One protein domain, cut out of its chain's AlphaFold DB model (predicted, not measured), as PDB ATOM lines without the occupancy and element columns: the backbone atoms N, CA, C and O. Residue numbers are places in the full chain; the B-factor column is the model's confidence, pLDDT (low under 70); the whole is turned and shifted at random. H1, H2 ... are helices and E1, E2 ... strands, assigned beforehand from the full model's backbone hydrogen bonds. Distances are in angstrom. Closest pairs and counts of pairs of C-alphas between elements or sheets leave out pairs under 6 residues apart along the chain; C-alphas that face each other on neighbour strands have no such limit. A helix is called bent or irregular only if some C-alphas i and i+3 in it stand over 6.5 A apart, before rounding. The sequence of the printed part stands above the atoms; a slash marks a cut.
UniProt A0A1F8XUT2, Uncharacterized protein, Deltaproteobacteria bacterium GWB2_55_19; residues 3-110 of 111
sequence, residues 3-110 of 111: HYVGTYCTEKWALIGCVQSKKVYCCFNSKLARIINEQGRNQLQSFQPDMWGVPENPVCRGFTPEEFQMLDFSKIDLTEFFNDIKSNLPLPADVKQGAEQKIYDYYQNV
ATOM      1  N   HIS A   3      19.663  39.339  13.504       97.19
ATOM      2  CA  HIS A   3      18.513  38.443  13.519       97.19
ATOM      3  C   HIS A   3      17.772  38.588  14.852       97.19
ATOM      4  O   HIS A   3      18.414  38.601  15.904       97.19
ATOM      5  N   TYR A   4      16.446  38.711  14.832       97.94
ATOM      6  CA  TYR A   4      15.634  38.778  16.048       97.94
ATOM      7  C   TYR A   4      15.308  37.373  16.550       97.94
ATOM      8  O   TYR A   4      14.661  36.611  15.844       97.94
ATOM      9  N   VAL A   5      15.726  37.057  17.776       98.00
ATOM     10  CA  VAL A   5      15.505  35.736  18.389       98.00
ATOM     11  C   VAL A   5      14.170  35.696  19.129       98.00
ATOM     12  O   VAL A   5      13.458  34.700  19.096       98.00
ATOM     13  N   GLY A   6      13.810  36.792  19.795       97.94
ATOM     14  CA  GLY A   6      12.552  36.895  20.521       97.94
ATOM     15  C   GLY A   6      12.603  37.924  21.642       97.94
ATOM     16  O   GLY A   6      13.546  38.707  21.766       97.94
ATOM     17  N   THR A   7      11.554  37.935  22.455       98.12
ATOM     18  CA  THR A   7      11.430  38.809  23.622       98.12
ATOM     19  C   THR A   7      11.077  37.958  24.822       98.12
ATOM     20  O   THR A   7      10.221  37.086  24.708       98.12
ATOM     21  N   TYR A   8      11.690  38.242  25.965       97.44
ATOM     22  CA  TYR A   8      11.315  37.612  27.225       97.44
ATOM     23  C   TYR A   8      11.077  38.629  28.332       97.44
ATOM     24  O   TYR A   8      11.575  39.758  28.289       97.44
ATOM     25  N   CYS A   9      10.295  38.207  29.322       97.00
ATOM     26  CA  CYS A   9       9.965  39.006  30.487       97.00
ATOM     27  C   CYS A   9      11.075  38.904  31.535       97.00
ATOM     28  O   CYS A   9      11.335  37.817  32.046       97.00
ATOM     29  N   THR A  10      11.708  40.021  31.884       96.62
ATOM     30  CA  THR A  10      12.724  40.047  32.946       96.62
ATOM     31  C   THR A  10      12.142  40.340  34.312       96.62
ATOM     32  O   THR A  10      12.725  39.943  35.314       96.62
ATOM     33  N   GLU A  11      11.008  41.036  34.358       96.50
ATOM     34  CA  GLU A  11      10.356  41.401  35.607       96.50
ATOM     35  C   GLU A  11       8.841  41.260  35.474       96.50
ATOM     36  O   GLU A  11       8.221  41.788  34.543       96.50
ATOM     37  N   LYS A  12       8.247  40.536  36.425       96.50
ATOM     38  CA  LYS A  12       6.820  40.228  36.462       96.50
ATOM     39  C   LYS A  12       6.251  40.585  37.827       96.50
ATOM     40  O   LYS A  12       6.767  40.144  38.849       96.50
ATOM     41  N   TRP A  13       5.159  41.340  37.839       97.06
ATOM     42  CA  TRP A  13       4.429  41.687  39.056       97.06
ATOM     43  C   TRP A  13       3.181  40.815  39.190       97.06
ATOM     44  O   TRP A  13       2.482  40.559  38.207       97.06
ATOM     45  N   ALA A  14       2.884  40.370  40.413       94.00
ATOM     46  CA  ALA A  14       1.882  39.333  40.684       94.00
ATOM     47  C   ALA A  14       0.469  39.656  40.157       94.00
ATOM     48  O   ALA A  14      -0.236  38.744  39.737       94.00
ATOM     49  N   LEU A  15       0.070  40.933  40.143       94.62
ATOM     50  CA  LEU A  15      -1.273  41.371  39.730       94.62
ATOM     51  C   LEU A  15      -1.325  42.046  38.351       94.62
ATOM     52  O   LEU A  15      -2.409  42.235  37.811       94.62
ATOM     53  N   ILE A  16      -0.176  42.430  37.789       95.19
ATOM     54  CA  ILE A  16      -0.091  43.237  36.554       95.19
ATOM     55  C   ILE A  16       0.487  42.422  35.388       95.19
ATOM     56  O   ILE A  16       0.240  42.728  34.225       95.19
ATOM     57  N   GLY A  17       1.208  41.334  35.670       95.38
ATOM     58  CA  GLY A  17       1.886  40.551  34.645       95.38
ATOM     59  C   GLY A  17       3.270  41.113  34.332       95.38
ATOM     60  O   GLY A  17       3.965  41.589  35.228       95.38
ATOM     61  N   CYS A  18       3.726  40.959  33.089       96.00
ATOM     62  CA  CYS A  18       5.071  41.381  32.711       96.00
ATOM     63  C   CYS A  18       5.182  42.907  32.693       96.00
ATOM     64  O   CYS A  18       4.437  43.559  31.965       96.00
ATOM     65  N   VAL A  19       6.127  43.461  33.448       97.19
ATOM     66  CA  VAL A  19       6.354  44.915  33.514       97.19
ATOM     67  C   VAL A  19       7.631  45.340  32.801       97.19
ATOM     68  O   VAL A  19       7.734  46.479  32.353       97.19
ATOM     69  N   GLN A  20       8.581  44.419  32.629       97.31
ATOM     70  CA  GLN A  20       9.809  44.669  31.889       97.31
ATOM     71  C   GLN A  20      10.114  43.509  30.951       97.31
ATOM     72  O   GLN A  20      10.099  42.344  31.344       97.31
ATOM     73  N   SER A  21      10.421  43.841  29.701       97.50
ATOM     74  CA  SER A  21      10.786  42.872  28.672       97.50
ATOM     75  C   SER A  21      12.108  43.240  28.012       97.50
ATOM     76  O   SER A  21      12.415  44.420  27.828       97.50
ATOM     77  N   LYS A  22      12.875  42.227  27.606       98.06
ATOM     78  CA  LYS A  22      14.093  42.386  26.807       98.06
ATOM     79  C   LYS A  22      13.913  41.743  25.444       98.06
ATOM     80  O   LYS A  22      13.542  40.576  25.355       98.06
ATOM     81  N   LYS A  23      14.221  42.506  24.393       98.44
ATOM     82  CA  LYS A  23      14.344  42.000  23.022       98.44
ATOM     83  C   LYS A  23      15.747  41.443  22.818       98.44
ATOM     84  O   LYS A  23      16.722  42.081  23.216       98.44
ATOM     85  N   VAL A  24      15.844  40.288  22.180       98.38
ATOM     86  CA  VAL A  24      17.092  39.546  22.010       98.38
ATOM     87  C   VAL A  24      17.391  39.380  20.532       98.38
ATOM     88  O   VAL A  24      16.509  39.060  19.733       98.38
ATOM     89  N   TYR A  25      18.652  39.616  20.180       98.38
ATOM     90  CA  TYR A  25      19.122  39.606  18.806       98.38
ATOM     91  C   TYR A  25      20.480  38.915  18.694       98.38
ATOM     92  O   TYR A  25      21.354  39.127  19.534       98.38
ATOM     93  N   CYS A  26      20.685  38.169  17.609       98.19
ATOM     94  CA  CYS A  26      22.003  37.703  17.187       98.19
ATOM     95  C   CYS A  26      22.536  38.628  16.092       98.19
ATOM     96  O   CYS A  26      21.961  38.715  15.006       98.19
ATOM     97  N   CYS A  27      23.623  39.343  16.376       97.81
ATOM     98  CA  CYS A  27      24.212  40.307  15.453       97.81
ATOM     99  C   CYS A  27      25.467  39.752  14.780       97.81
ATOM    100  O   CYS A  27      26.315  39.140  15.424       97.81
ATOM    101  N   PHE A  28      25.591  40.026  13.484       96.69
ATOM    102  CA  PHE A  28      26.720  39.617  12.658       96.69
ATOM    103  C   PHE A  28      27.418  40.840  12.055       96.69
ATOM    104  O   PHE A  28      26.797  41.890  11.843       96.69
ATOM    105  N   ASN A  29      28.706  40.673  11.741       93.88
ATOM    106  CA  ASN A  29      29.585  41.734  11.235       93.88
ATOM    107  C   ASN A  29      29.234  42.218   9.817       93.88
ATOM    108  O   ASN A  29      29.740  43.247   9.381       93.88
ATOM    109  N   SER A  30      28.384  41.500   9.078       94.00
ATOM    110  CA  SER A  30      27.959  41.896   7.733       94.00
ATOM    111  C   SER A  30      26.544  41.411   7.411       94.00
ATOM    112  O   SER A  30      26.012  40.511   8.069       94.00
ATOM    113  N   LYS A  31      25.928  41.999   6.370       94.06
ATOM    114  CA  LYS A  31      24.647  41.516   5.820       94.06
ATOM    115  C   LYS A  31      24.790  40.088   5.311       94.06
ATOM    116  O   LYS A  31      23.981  39.246   5.678       94.06
ATOM    117  N   LEU A  32      25.862  39.810   4.566       95.31
ATOM    118  CA  LEU A  32      26.160  38.477   4.046       95.31
ATOM    119  C   LEU A  32      26.220  37.425   5.161       95.31
ATOM    120  O   LEU A  32      25.576  36.387   5.061       95.31
ATOM    121  N   ALA A  33      26.938  37.711   6.252       96.56
ATOM    122  CA  ALA A  33      27.054  36.780   7.372       96.56
ATOM    123  C   ALA A  33      25.701  36.510   8.046       96.56
ATOM    124  O   ALA A  33      25.416  35.363   8.388       96.56
ATOM    125  N   ARG A  34      24.853  37.538   8.199       97.56
ATOM    126  CA  ARG A  34      23.484  37.371   8.709       97.56
ATOM    127  C   ARG A  34      22.655  36.479   7.783       97.56
ATOM    128  O   ARG A  34      22.078  35.516   8.267       97.56
ATOM    129  N   ILE A  35      22.642  36.770   6.481       97.31
ATOM    130  CA  ILE A  35      21.872  36.019   5.474       97.31
ATOM    131  C   ILE A  35      22.280  34.541   5.468       97.31
ATOM    132  O   ILE A  35      21.420  33.668   5.563       97.31
ATOM    133  N   ILE A  36      23.586  34.256   5.436       97.69
ATOM    134  CA  ILE A  36      24.101  32.880   5.459       97.69
ATOM    135  C   ILE A  36      23.723  32.174   6.769       97.69
ATOM    136  O   ILE A  36      23.354  31.006   6.741       97.69
ATOM    137  N   ASN A  37      23.756  32.850   7.921       97.69
ATOM    138  CA  ASN A  37      23.327  32.227   9.178       97.69
ATOM    139  C   ASN A  37      21.812  31.978   9.226       97.69
ATOM    140  O   ASN A  37      21.394  30.920   9.680       97.69
ATOM    141  N   GLU A  38      20.988  32.905   8.742       97.19
ATOM    142  CA  GLU A  38      19.526  32.749   8.712       97.19
ATOM    143  C   GLU A  38      19.066  31.623   7.792       97.19
ATOM    144  O   GLU A  38      18.205  30.835   8.179       97.19
ATOM    145  N   GLN A  39      19.662  31.518   6.606       97.88
ATOM    146  CA  GLN A  39      19.245  30.561   5.578       97.88
ATOM    147  C   GLN A  39      20.131  29.315   5.480       97.88
ATOM    148  O   GLN A  39      19.842  28.419   4.695       97.88
ATOM    149  N   GLY A  40      21.241  29.259   6.214       97.75
ATOM    150  CA  GLY A  40      22.094  28.073   6.288       97.75
ATOM    151  C   GLY A  40      21.707  27.148   7.441       97.75
ATOM    152  O   GLY A  40      21.791  25.930   7.316       97.75
ATOM    153  N   ARG A  41      21.232  27.698   8.568       97.88
ATOM    154  CA  ARG A  41      20.904  26.905   9.771       97.88
ATOM    155  C   ARG A  41      19.769  25.907   9.555       97.88
ATOM    156  O   ARG A  41      19.799  24.827  10.135       97.88
ATOM    157  N   ASN A  42      18.800  26.222   8.699       96.06
ATOM    158  CA  ASN A  42      17.711  25.305   8.345       96.06
ATOM    159  C   ASN A  42      18.191  24.067   7.562       96.06
ATOM    160  O   ASN A  42      17.445  23.096   7.462       96.06
ATOM    161  N   GLN A  43      19.411  24.084   7.022       97.19
ATOM    162  CA  GLN A  43      19.988  22.974   6.260       97.19
ATOM    163  C   GLN A  43      20.743  21.977   7.149       97.19
ATOM    164  O   GLN A  43      21.077  20.882   6.702       97.19
ATOM    165  N   LEU A  44      21.030  22.345   8.402       97.62
ATOM    166  CA  LEU A  44      21.936  21.613   9.280       97.62
ATOM    167  C   LEU A  44      21.204  21.052  10.499       97.62
ATOM    168  O   LEU A  44      20.609  21.786  11.288       97.62
ATOM    169  N   GLN A  45      21.339  19.743  10.716       96.25
ATOM    170  CA  GLN A  45      20.723  19.058  11.855       96.25
ATOM    171  C   GLN A  45      21.240  19.568  13.212       96.25
ATOM    172  O   GLN A  45      20.506  19.522  14.195       96.25
ATOM    173  N   SER A  46      22.472  20.090  13.278       95.94
ATOM    174  CA  SER A  46      23.076  20.632  14.506       95.94
ATOM    175  C   SER A  46      22.378  21.884  15.050       95.94
ATOM    176  O   SER A  46      22.617  22.264  16.196       95.94
ATOM    177  N   PHE A  47      21.519  22.514  14.247       97.06
ATOM    178  CA  PHE A  47      20.692  23.654  14.638       97.06
ATOM    179  C   PHE A  47      19.213  23.279  14.800       97.06
ATOM    180  O   PHE A  47      18.387  24.149  15.033       97.06
ATOM    181  N   GLN A  48      18.838  22.007  14.684       94.81
ATOM    182  CA  GLN A  48      17.453  21.571  14.871       94.81
ATOM    183  C   GLN A  48      17.228  21.042  16.299       94.81
ATOM    184  O   GLN A  48      18.150  20.473  16.889       94.81
ATOM    185  N   PRO A  49      16.009  21.168  16.857       93.50
ATOM    186  CA  PRO A  49      14.826  21.815  16.269       93.50
ATOM    187  C   PRO A  49      14.836  23.351  16.390       93.50
ATOM    188  O   PRO A  49      14.193  24.037  15.600       93.50
ATOM    189  N   ASP A  50      15.591  23.895  17.345       94.06
ATOM    190  CA  ASP A  50      15.565  25.317  17.690       94.06
ATOM    191  C   ASP A  50      16.820  26.040  17.194       94.06
ATOM    192  O   ASP A  50      17.804  26.213  17.918       94.06
ATOM    193  N   MET A  51      16.756  26.526  15.952       96.50
ATOM    194  CA  MET A  51      17.897  27.119  15.242       96.50
ATOM    195  C   MET A  51      18.568  28.274  15.967       96.50
ATOM    196  O   MET A  51      19.747  28.509  15.733       96.50
ATOM    197  N   TRP A  52      17.852  28.987  16.830       97.75
ATOM    198  CA  TRP A  52      18.346  30.172  17.529       97.75
ATOM    199  C   TRP A  52      18.286  30.047  19.052       97.75
ATOM    200  O   TRP A  52      18.615  31.009  19.746       97.75
ATOM    201  N   GLY A  53      17.926  28.872  19.576       96.62
ATOM    202  CA  GLY A  53      17.613  28.688  20.993       96.62
ATOM    203  C   GLY A  53      16.396  29.505  21.429       96.62
ATOM    204  O   GLY A  53      15.523  29.830  20.627       96.62
ATOM    205  N   VAL A  54      16.359  29.857  22.713       97.00
ATOM    206  CA  VAL A  54      15.308  30.697  23.310       97.00
ATOM    207  C   VAL A  54      15.862  32.084  23.646       97.00
ATOM    208  O   VAL A  54      17.073  32.214  23.823       97.00
ATOM    209  N   PRO A  55      15.035  33.137  23.766       97.50
ATOM    210  CA  PRO A  55      15.529  34.487  24.054       97.50
ATOM    211  C   PRO A  55      16.400  34.576  25.319       97.50
ATOM    212  O   PRO A  55      17.378  35.317  25.347       97.50
ATOM    213  N   GLU A  56      16.093  33.799  26.355       96.75
ATOM    214  CA  GLU A  56      16.856  33.725  27.603       96.75
ATOM    215  C   GLU A  56      18.226  33.050  27.436       96.75
ATOM    216  O   GLU A  56      19.137  33.315  28.218       96.75
ATOM    217  N   ASN A  57      18.382  32.197  26.420       97.19
ATOM    218  CA  ASN A  57      19.616  31.482  26.102       97.19
ATOM    219  C   ASN A  57      19.779  31.338  24.574       97.19
ATOM    220  O   ASN A  57      19.543  30.257  24.018       97.19
ATOM    221  N   PRO A  58      20.123  32.435  23.874       97.81
ATOM    222  CA  PRO A  58      20.150  32.456  22.421       97.81
ATOM    223  C   PRO A  58      21.401  31.761  21.869       97.81
ATOM    224  O   PRO A  58      22.507  31.896  22.398       97.81
ATOM    225  N   VAL A  59      21.262  31.086  20.731       97.50
ATOM    226  CA  VAL A  59      22.367  30.431  20.013       97.50
ATOM    227  C   VAL A  59      22.863  31.341  18.886       97.50
ATOM    228  O   VAL A  59      22.471  31.203  17.729       97.50
ATOM    229  N   CYS A  60      23.769  32.271  19.199       97.38
ATOM    230  CA  CYS A  60      24.284  33.255  18.227       97.38
ATOM    231  C   CYS A  60      25.602  32.874  17.529       97.38
ATOM    232  O   CYS A  60      26.143  33.681  16.775       97.38
ATOM    233  N   ARG A  61      26.138  31.669  17.763       96.44
ATOM    234  CA  ARG A  61      27.413  31.236  17.161       96.44
ATOM    235  C   ARG A  61      27.356  31.166  15.628       96.44
ATOM    236  O   ARG A  61      26.300  30.928  15.060       96.44
ATOM    237  N   GLY A  62      28.493  31.306  14.959       96.00
ATOM    238  CA  GLY A  62      28.594  30.963  13.537       96.00
ATOM    239  C   GLY A  62      28.602  29.449  13.293       96.00
ATOM    240  O   GLY A  62      28.479  28.645  14.226       96.00
ATOM    241  N   PHE A  63      28.794  29.079  12.031       97.56
ATOM    242  CA  PHE A  63      29.055  27.705  11.610       97.56
ATOM    243  C   PHE A  63      30.495  27.293  11.935       97.56
ATOM    244  O   PHE A  63      31.409  28.117  11.830       97.56
ATOM    245  N   THR A  64      30.713  26.028  12.296       97.94
ATOM    246  CA  THR A  64      32.059  25.434  12.221       97.94
ATOM    247  C   THR A  64      32.485  25.293  10.752       97.94
ATOM    248  O   THR A  64      31.636  25.376   9.861       97.94
ATOM    249  N   PRO A  65      33.777  25.072  10.454       97.88
ATOM    250  CA  PRO A  65      34.217  24.821   9.083       97.88
ATOM    251  C   PRO A  65      33.469  23.662   8.407       97.88
ATOM    252  O   PRO A  65      33.080  23.781   7.249       97.88
ATOM    253  N   GLU A  66      33.219  22.573   9.131       98.06
ATOM    254  CA  GLU A  66      32.520  21.385   8.629       98.06
ATOM    255  C   GLU A  66      31.043  21.691   8.360       98.06
ATOM    256  O   GLU A  66      30.524  21.367   7.297       98.06
ATOM    257  N   GLU A  67      30.374  22.378   9.290       98.25
ATOM    258  CA  GLU A  67      28.999  22.857   9.110       98.25
ATOM    259  C   GLU A  67      28.870  23.780   7.899       98.25
ATOM    260  O   GLU A  67      27.941  23.645   7.109       98.25
ATOM    261  N   PHE A  68      29.821  24.699   7.734       97.94
ATOM    262  CA  PHE A  68      29.822  25.653   6.634       97.94
ATOM    263  C   PHE A  68      30.002  24.969   5.275       97.94
ATOM    264  O   PHE A  68      29.347  25.347   4.308       97.94
ATOM    265  N   GLN A  69      30.858  23.947   5.198       97.75
ATOM    266  CA  GLN A  69      31.068  23.162   3.977       97.75
ATOM    267  C   GLN A  69      29.829  22.362   3.561       97.75
ATOM    268  O   GLN A  69      29.655  22.091   2.376       97.75
ATOM    269  N   MET A  70      28.972  21.991   4.513       97.88
ATOM    270  CA  MET A  70      27.730  21.265   4.235       97.88
ATOM    271  C   MET A  70      26.611  22.159   3.682       97.88
ATOM    272  O   MET A  70      25.576  21.636   3.267       97.88
ATOM    273  N   LEU A  71      26.784  23.484   3.674       98.25
ATOM    274  CA  LEU A  71      25.765  24.402   3.178       98.25
ATOM    275  C   LEU A  71      25.607  24.308   1.658       98.25
ATOM    276  O   LEU A  71      26.553  24.477   0.888       98.25
ATOM    277  N   ASP A  72      24.365  24.140   1.227       97.94
ATOM    278  CA  ASP A  72      23.953  24.263  -0.161       97.94
ATOM    279  C   ASP A  72      23.630  25.733  -0.470       97.94
ATOM    280  O   ASP A  72      22.522  26.230  -0.237       97.94
ATOM    281  N   PHE A  73      24.624  26.448  -1.006       96.44
ATOM    282  CA  PHE A  73      24.497  27.861  -1.379       96.44
ATOM    283  C   PHE A  73      23.497  28.110  -2.513       96.44
ATOM    284  O   PHE A  73      23.044  29.242  -2.660       96.44
ATOM    285  N   SER A  74      23.096  27.084  -3.278       97.06
ATOM    286  CA  SER A  74      22.035  27.238  -4.286       97.06
ATOM    287  C   SER A  74      20.659  27.494  -3.661       97.06
ATOM    288  O   SER A  74      19.765  28.012  -4.327       97.06
ATOM    289  N   LYS A  75      20.500  27.176  -2.370       97.50
ATOM    290  CA  LYS A  75      19.278  27.391  -1.580       97.50
ATOM    291  C   LYS A  75      19.340  28.626  -0.682       97.50
ATOM    292  O   LYS A  75      18.410  28.855   0.085       97.50
ATOM    293  N   ILE A  76      20.423  29.401  -0.752       97.44
ATOM    294  CA  ILE A  76      20.583  30.644   0.005       97.44
ATOM    295  C   ILE A  76      20.298  31.820  -0.929       97.44
ATOM    296  O   ILE A  76      21.040  32.080  -1.875       97.44
ATOM    297  N   ASP A  77      19.239  32.566  -0.635       97.00
ATOM    298  CA  ASP A  77      18.902  33.797  -1.337       97.00
ATOM    299  C   ASP A  77      19.819  34.943  -0.892       97.00
ATOM    300  O   ASP A  77      19.688  35.502   0.202       97.00
ATOM    301  N   LEU A  78      20.752  35.301  -1.773       95.56
ATOM    302  CA  LEU A  78      21.711  36.390  -1.594       95.56
ATOM    303  C   LEU A  78      21.258  37.706  -2.248       95.56
ATOM    304  O   LEU A  78      22.043  38.657  -2.304       95.56
ATOM    305  N   THR A  79      20.017  37.799  -2.733       94.75
ATOM    306  CA  THR A  79      19.507  38.975  -3.461       94.75
ATOM    307  C   THR A  79      19.652  40.259  -2.645       94.75
ATOM    308  O   THR A  79      20.083  41.282  -3.176       94.75
ATOM    309  N   GLU A  80      19.376  40.214  -1.337       91.12
ATOM    310  CA  GLU A  80      19.570  41.365  -0.442       91.12
ATOM    311  C   GLU A  80      21.024  41.860  -0.450       91.12
ATOM    312  O   GLU A  80      21.274  43.063  -0.550       91.12
ATOM    313  N   PHE A  81      21.989  40.943  -0.364       91.62
ATOM    314  CA  PHE A  81      23.407  41.285  -0.360       91.62
ATOM    315  C   PHE A  81      23.857  41.853  -1.710       91.62
ATOM    316  O   PHE A  81      24.550  42.869  -1.746       91.62
ATOM    317  N   PHE A  82      23.430  41.249  -2.821       89.44
ATOM    318  CA  PHE A  82      23.769  41.750  -4.155       89.44
ATOM    319  C   PHE A  82      23.159  43.121  -4.443       89.44
ATOM    320  O   PHE A  82      23.829  43.968  -5.035       89.44
ATOM    321  N   ASN A  83      21.929  43.373  -3.994       89.88
ATOM    322  CA  ASN A  83      21.311  44.692  -4.096       89.88
ATOM    323  C   ASN A  83      22.109  45.737  -3.312       89.88
ATOM    324  O   ASN A  83      22.368  46.820  -3.830       89.88
ATOM    325  N   ASP A  84      22.563  45.390  -2.107       85.88
ATOM    326  CA  ASP A  84      23.402  46.272  -1.299       85.88
ATOM    327  C   ASP A  84      24.741  46.576  -1.981       85.88
ATOM    328  O   ASP A  84      25.153  47.733  -2.037       85.88
ATOM    329  N   ILE A  85      25.403  45.573  -2.567       84.94
ATOM    330  CA  ILE A  85      26.630  45.798  -3.346       84.94
ATOM    331  C   ILE A  85      26.347  46.705  -4.546       84.94
ATOM    332  O   ILE A  85      27.069  47.675  -4.760       84.94
ATOM    333  N   LYS A  86      25.298  46.423  -5.325       79.62
ATOM    334  CA  LYS A  86      24.961  47.189  -6.533       79.62
ATOM    335  C   LYS A  86      24.686  48.660  -6.223       79.62
ATOM    336  O   LYS A  86      25.108  49.523  -6.987       79.62
ATOM    337  N   SER A  87      24.006  48.944  -5.115       78.25
ATOM    338  CA  SER A  87      23.729  50.310  -4.666       78.25
ATOM    339  C   SER A  87      24.968  51.038  -4.142       78.25
ATOM    340  O   SER A  87      25.030  52.259  -4.245       78.25
ATOM    341  N   ASN A  88      25.949  50.306  -3.606       70.69
ATOM    342  CA  ASN A  88      27.170  50.866  -3.020       70.69
ATOM    343  C   ASN A  88      28.400  50.761  -3.931       70.69
ATOM    344  O   ASN A  88      29.493  51.118  -3.501       70.69
ATOM    345  N   LEU A  89      28.253  50.278  -5.166       66.25
ATOM    346  CA  LEU A  89      29.294  50.341  -6.183       66.25
ATOM    347  C   LEU A  89      29.278  51.744  -6.802       66.25
ATOM    348  O   LEU A  89      28.416  52.015  -7.647       66.25
ATOM    349  N   PRO A  90      30.224  52.642  -6.458       62.44
ATOM    350  CA  PRO A  90      30.527  53.754  -7.333       62.44
ATOM    351  C   PRO A  90      31.134  53.129  -8.583       62.44
ATOM    352  O   PRO A  90      32.319  52.829  -8.627       62.44
ATOM    353  N   LEU A  91      30.308  52.844  -9.584       63.94
ATOM    354  CA  LEU A  91      30.819  52.636 -10.927       63.94
ATOM    355  C   LEU A  91      31.181  54.031 -11.425       63.94
ATOM    356  O   LEU A  91      30.258  54.819 -11.670       63.94
ATOM    357  N   PRO A  92      32.477  54.380 -11.517       66.06
ATOM    358  CA  PRO A  92      32.829  55.639 -12.133       66.06
ATOM    359  C   PRO A  92      32.318  55.592 -13.586       66.06
ATOM    360  O   PRO A  92      32.203  54.525 -14.205       66.06
ATOM    361  N   ALA A  93      31.819  56.731 -14.072       63.09
ATOM    362  CA  ALA A  93      31.037  56.794 -15.309       63.09
ATOM    363  C   ALA A  93      31.814  56.261 -16.531       63.09
ATOM    364  O   ALA A  93      31.217  55.705 -17.453       63.09
ATOM    365  N   ASP A  94      33.140  56.358 -16.485       63.97
ATOM    366  CA  ASP A  94      34.105  55.823 -17.444       63.97
ATOM    367  C   ASP A  94      34.076  54.289 -17.553       63.97
ATOM    368  O   ASP A  94      34.184  53.757 -18.657       63.97
ATOM    369  N   VAL A  95      33.854  53.557 -16.456       69.69
ATOM    370  CA  VAL A  95      33.758  52.083 -16.476       69.69
ATOM    371  C   VAL A  95      32.483  51.620 -17.185       69.69
ATOM    372  O   VAL A  95      32.511  50.619 -17.901       69.69
ATOM    373  N   LYS A  96      31.373  52.358 -17.043       64.25
ATOM    374  CA  LYS A  96      30.139  52.072 -17.797       64.25
ATOM    375  C   LYS A  96      30.326  52.351 -19.287       64.25
ATOM    376  O   LYS A  96      30.017  51.492 -20.106       64.25
ATOM    377  N   GLN A  97      30.910  53.501 -19.622       66.75
ATOM    378  CA  GLN A  97      31.156  53.899 -21.009       66.75
ATOM    379  C   GLN A  97      32.130  52.955 -21.726       66.75
ATOM    380  O   GLN A  97      31.882  52.553 -22.861       66.75
ATOM    381  N   GLY A  98      33.205  52.538 -21.050       73.75
ATOM    382  CA  GLY A  98      34.188  51.607 -21.606       73.75
ATOM    383  C   GLY A  98      33.642  50.190 -21.810       73.75
ATOM    384  O   GLY A  98      34.053  49.505 -22.747       73.75
ATOM    385  N   ALA A  99      32.702  49.743 -20.971       77.00
ATOM    386  CA  ALA A  99      32.023  48.462 -21.160       77.00
ATOM    387  C   ALA A  99      31.062  48.498 -22.362       77.00
ATOM    388  O   ALA A  99      31.059  47.571 -23.169       77.00
ATOM    389  N   GLU A 100      30.296  49.582 -22.515       74.56
ATOM    390  CA  GLU A 100      29.369  49.777 -23.638       74.56
ATOM    391  C   GLU A 100      30.103  49.899 -24.982       74.56
ATOM    392  O   GLU A 100      29.713  49.245 -25.951       74.56
ATOM    393  N   GLN A 101      31.209  50.652 -25.031       80.12
ATOM    394  CA  GLN A 101      32.043  50.772 -26.234       80.12
ATOM    395  C   GLN A 101      32.617  49.427 -26.676       80.12
ATOM    396  O   GLN A 101      32.502  49.075 -27.843       80.12
ATOM    397  N   LYS A 102      33.166  48.628 -25.752       82.19
ATOM    398  CA  LYS A 102      33.725  47.313 -26.104       82.19
ATOM    399  C   LYS A 102      32.676  46.337 -26.633       82.19
ATOM    400  O   LYS A 102      32.991  45.527 -27.501       82.19
ATOM    401  N   ILE A 103      31.448  46.402 -26.119       85.25
ATOM    402  CA  ILE A 103      30.330  45.610 -26.642       85.25
ATOM    403  C   ILE A 103      29.990  46.072 -28.064       85.25
ATOM    404  O   ILE A 103      29.870  45.237 -28.957       85.25
ATOM    405  N   TYR A 104      29.883  47.385 -28.292       80.44
ATOM    406  CA  TYR A 104      29.608  47.951 -29.614       80.44
ATOM    407  C   TYR A 104      30.694  47.590 -30.640       80.44
ATOM    408  O   TYR A 104      30.375  47.080 -31.713       80.44
ATOM    409  N   ASP A 105      31.966  47.765 -30.284       88.75
ATOM    410  CA  ASP A 105      33.112  47.429 -31.133       88.75
ATOM    411  C   ASP A 105      33.144  45.937 -31.476       88.75
ATOM    412  O   ASP A 105      33.452  45.568 -32.607       88.75
ATOM    413  N   TYR A 106      32.797  45.055 -30.535       86.94
ATOM    414  CA  TYR A 106      32.690  43.623 -30.819       86.94
ATOM    415  C   TYR A 106      31.606  43.336 -31.868       86.94
ATOM    416  O   TYR A 106      31.874  42.624 -32.830       86.94
ATOM    417  N   TYR A 107      30.412  43.928 -31.754       86.56
ATOM    418  CA  TYR A 107      29.348  43.724 -32.746       86.56
ATOM    419  C   TYR A 107      29.691  44.277 -34.134       86.56
ATOM    420  O   TYR A 107      29.305  43.675 -35.130       86.56
ATOM    421  N   GLN A 108      30.420  45.392 -34.212       81.56
ATOM    422  CA  GLN A 108      30.816  45.998 -35.489       81.56
ATOM    423  C   GLN A 108      31.962  45.254 -36.189       81.56
ATOM    424  O   GLN A 108      32.084  45.342 -37.403       81.56
ATOM    425  N   ASN A 109      32.799  44.526 -35.442       79.94
ATOM    426  CA  ASN A 109      33.950  43.799 -35.988       79.94
ATOM    427  C   ASN A 109      33.680  42.302 -36.235       79.94
ATOM    428  O   ASN A 109      34.562  41.595 -36.719       79.94
ATOM    429  N   VAL A 110      32.501  41.798 -35.857       76.56
ATOM    430  CA  VAL A 110      32.086  40.390 -36.042       76.56
ATOM    431  C   VAL A 110      31.111  40.239 -37.229       76.56
ATOM    432  O   VAL A 110      30.583  39.154 -37.471       76.56
TER     433      VAL A 110
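What this domain is: This is residues 3 to 110 of the 111 residues of an uncharacterized protein of Deltaproteobacteria bacterium GWB2_55_19 (UniProt A0A1F8XUT2). What shape do these coordinates make? A long rod with a hairpin arm, E1 and E2, at one end, a small body of H1, H2 and loops near the middle, and a helical tail at the other end, where residues 85 to 110, part of H3 and then H4, stick out free. The long link between H1 and H2 folds back, so that residues 53 to 58 come to the hairpin before the chain returns to H2. What is it built of? The printed part has 108 residues with two named strands and four named helices, in the order E1, E2, H1, H2, H3, H4; the sheet, in the order E1 - E2, is antiparallel, and the class is mixed, helices and strands. How far does it spread? It is extended, with a radius of gyration of the C-alphas of 22.7 A, and spans 82 by 33 by 17 A.

Where its parts are: Where do the strands lie? E1 is residues 3 to 13, from C-alpha 3 at (18.513, 38.443, 13.519), and is 29.3 A long from first to last C-alpha. E2 is residues 17 to 27, is 29.4 A long, and bends by 55 degrees at residue 20. Where do the helices lie? H1 is residues 31 to 43, begins with C-alpha 31 at (24.647, 41.516, 5.820) and is 19.1 A long; it is neither bent nor irregular, but only just: C-alphas 39 and 42 are 6.1 A apart. H2, residues 65 to 69, measures 6.2 A, and H3, residues 79 to 88, measures 14.2 A. H4, residues 93 to 109, is the longest helix at 24.6 A and ends with C-alpha 109 at (33.950, 43.799, -35.988).

How they stand to each other: How do the two strands pair? E1 and E2 form a hairpin of antiparallel neighbours, with 157 degrees between their directions; N 5 and O 24 at 2.9 A, and N 22 and O 8 at 2.9 A, are within hydrogen-bond range. The C-alphas of Cys 9 and Ser 21 face each other at 4.3 A. How does H1 stand to the sheet? Its closest C-alphas to E1 are those of Arg 34 and His 3, 7.0 A apart, and to E2 those of Arg 34 and Cys 27, 7.4 A apart. How do the helices stand to each other? H1 and H2 are near each other, with 7 pairs of C-alphas within 10 A. H1 and H3 are close but not clearly touching, the closest C-alphas being those of Leu 32 and Phe 81 at 5.9 A, with a shallow tilt of 8 degrees, opposite ways. H4 touches no helix and is apart from H1, H2 and both strands, among others. What do the helix backbones show? In H2, H3 and H4 every O i to N i+4 pair is within hydrogen-bond range; in H1, 7 of 9 are.

The domain as a whole: How large is it? The two C-alphas farthest apart, those of Leu 15 and Asn 109, are 83.5 A apart. Without residues 85 to 110, which stand free, the remaining 82 residues span 52 by 30 by 18 A. Which links are long? The link from H1 to H2, residues 44 to 64, is long; within it residues 53 to 54 pair with residues 57 to 58, antiparallel. The links E1 to E2, E2 to H1 and H3 to H4 are tight, and H2 to H3 is short. Is there a cut, and where is confidence low? The printed part has no cut; its mean pLDDT is 91.3, and residues 89 to 97 are under 70.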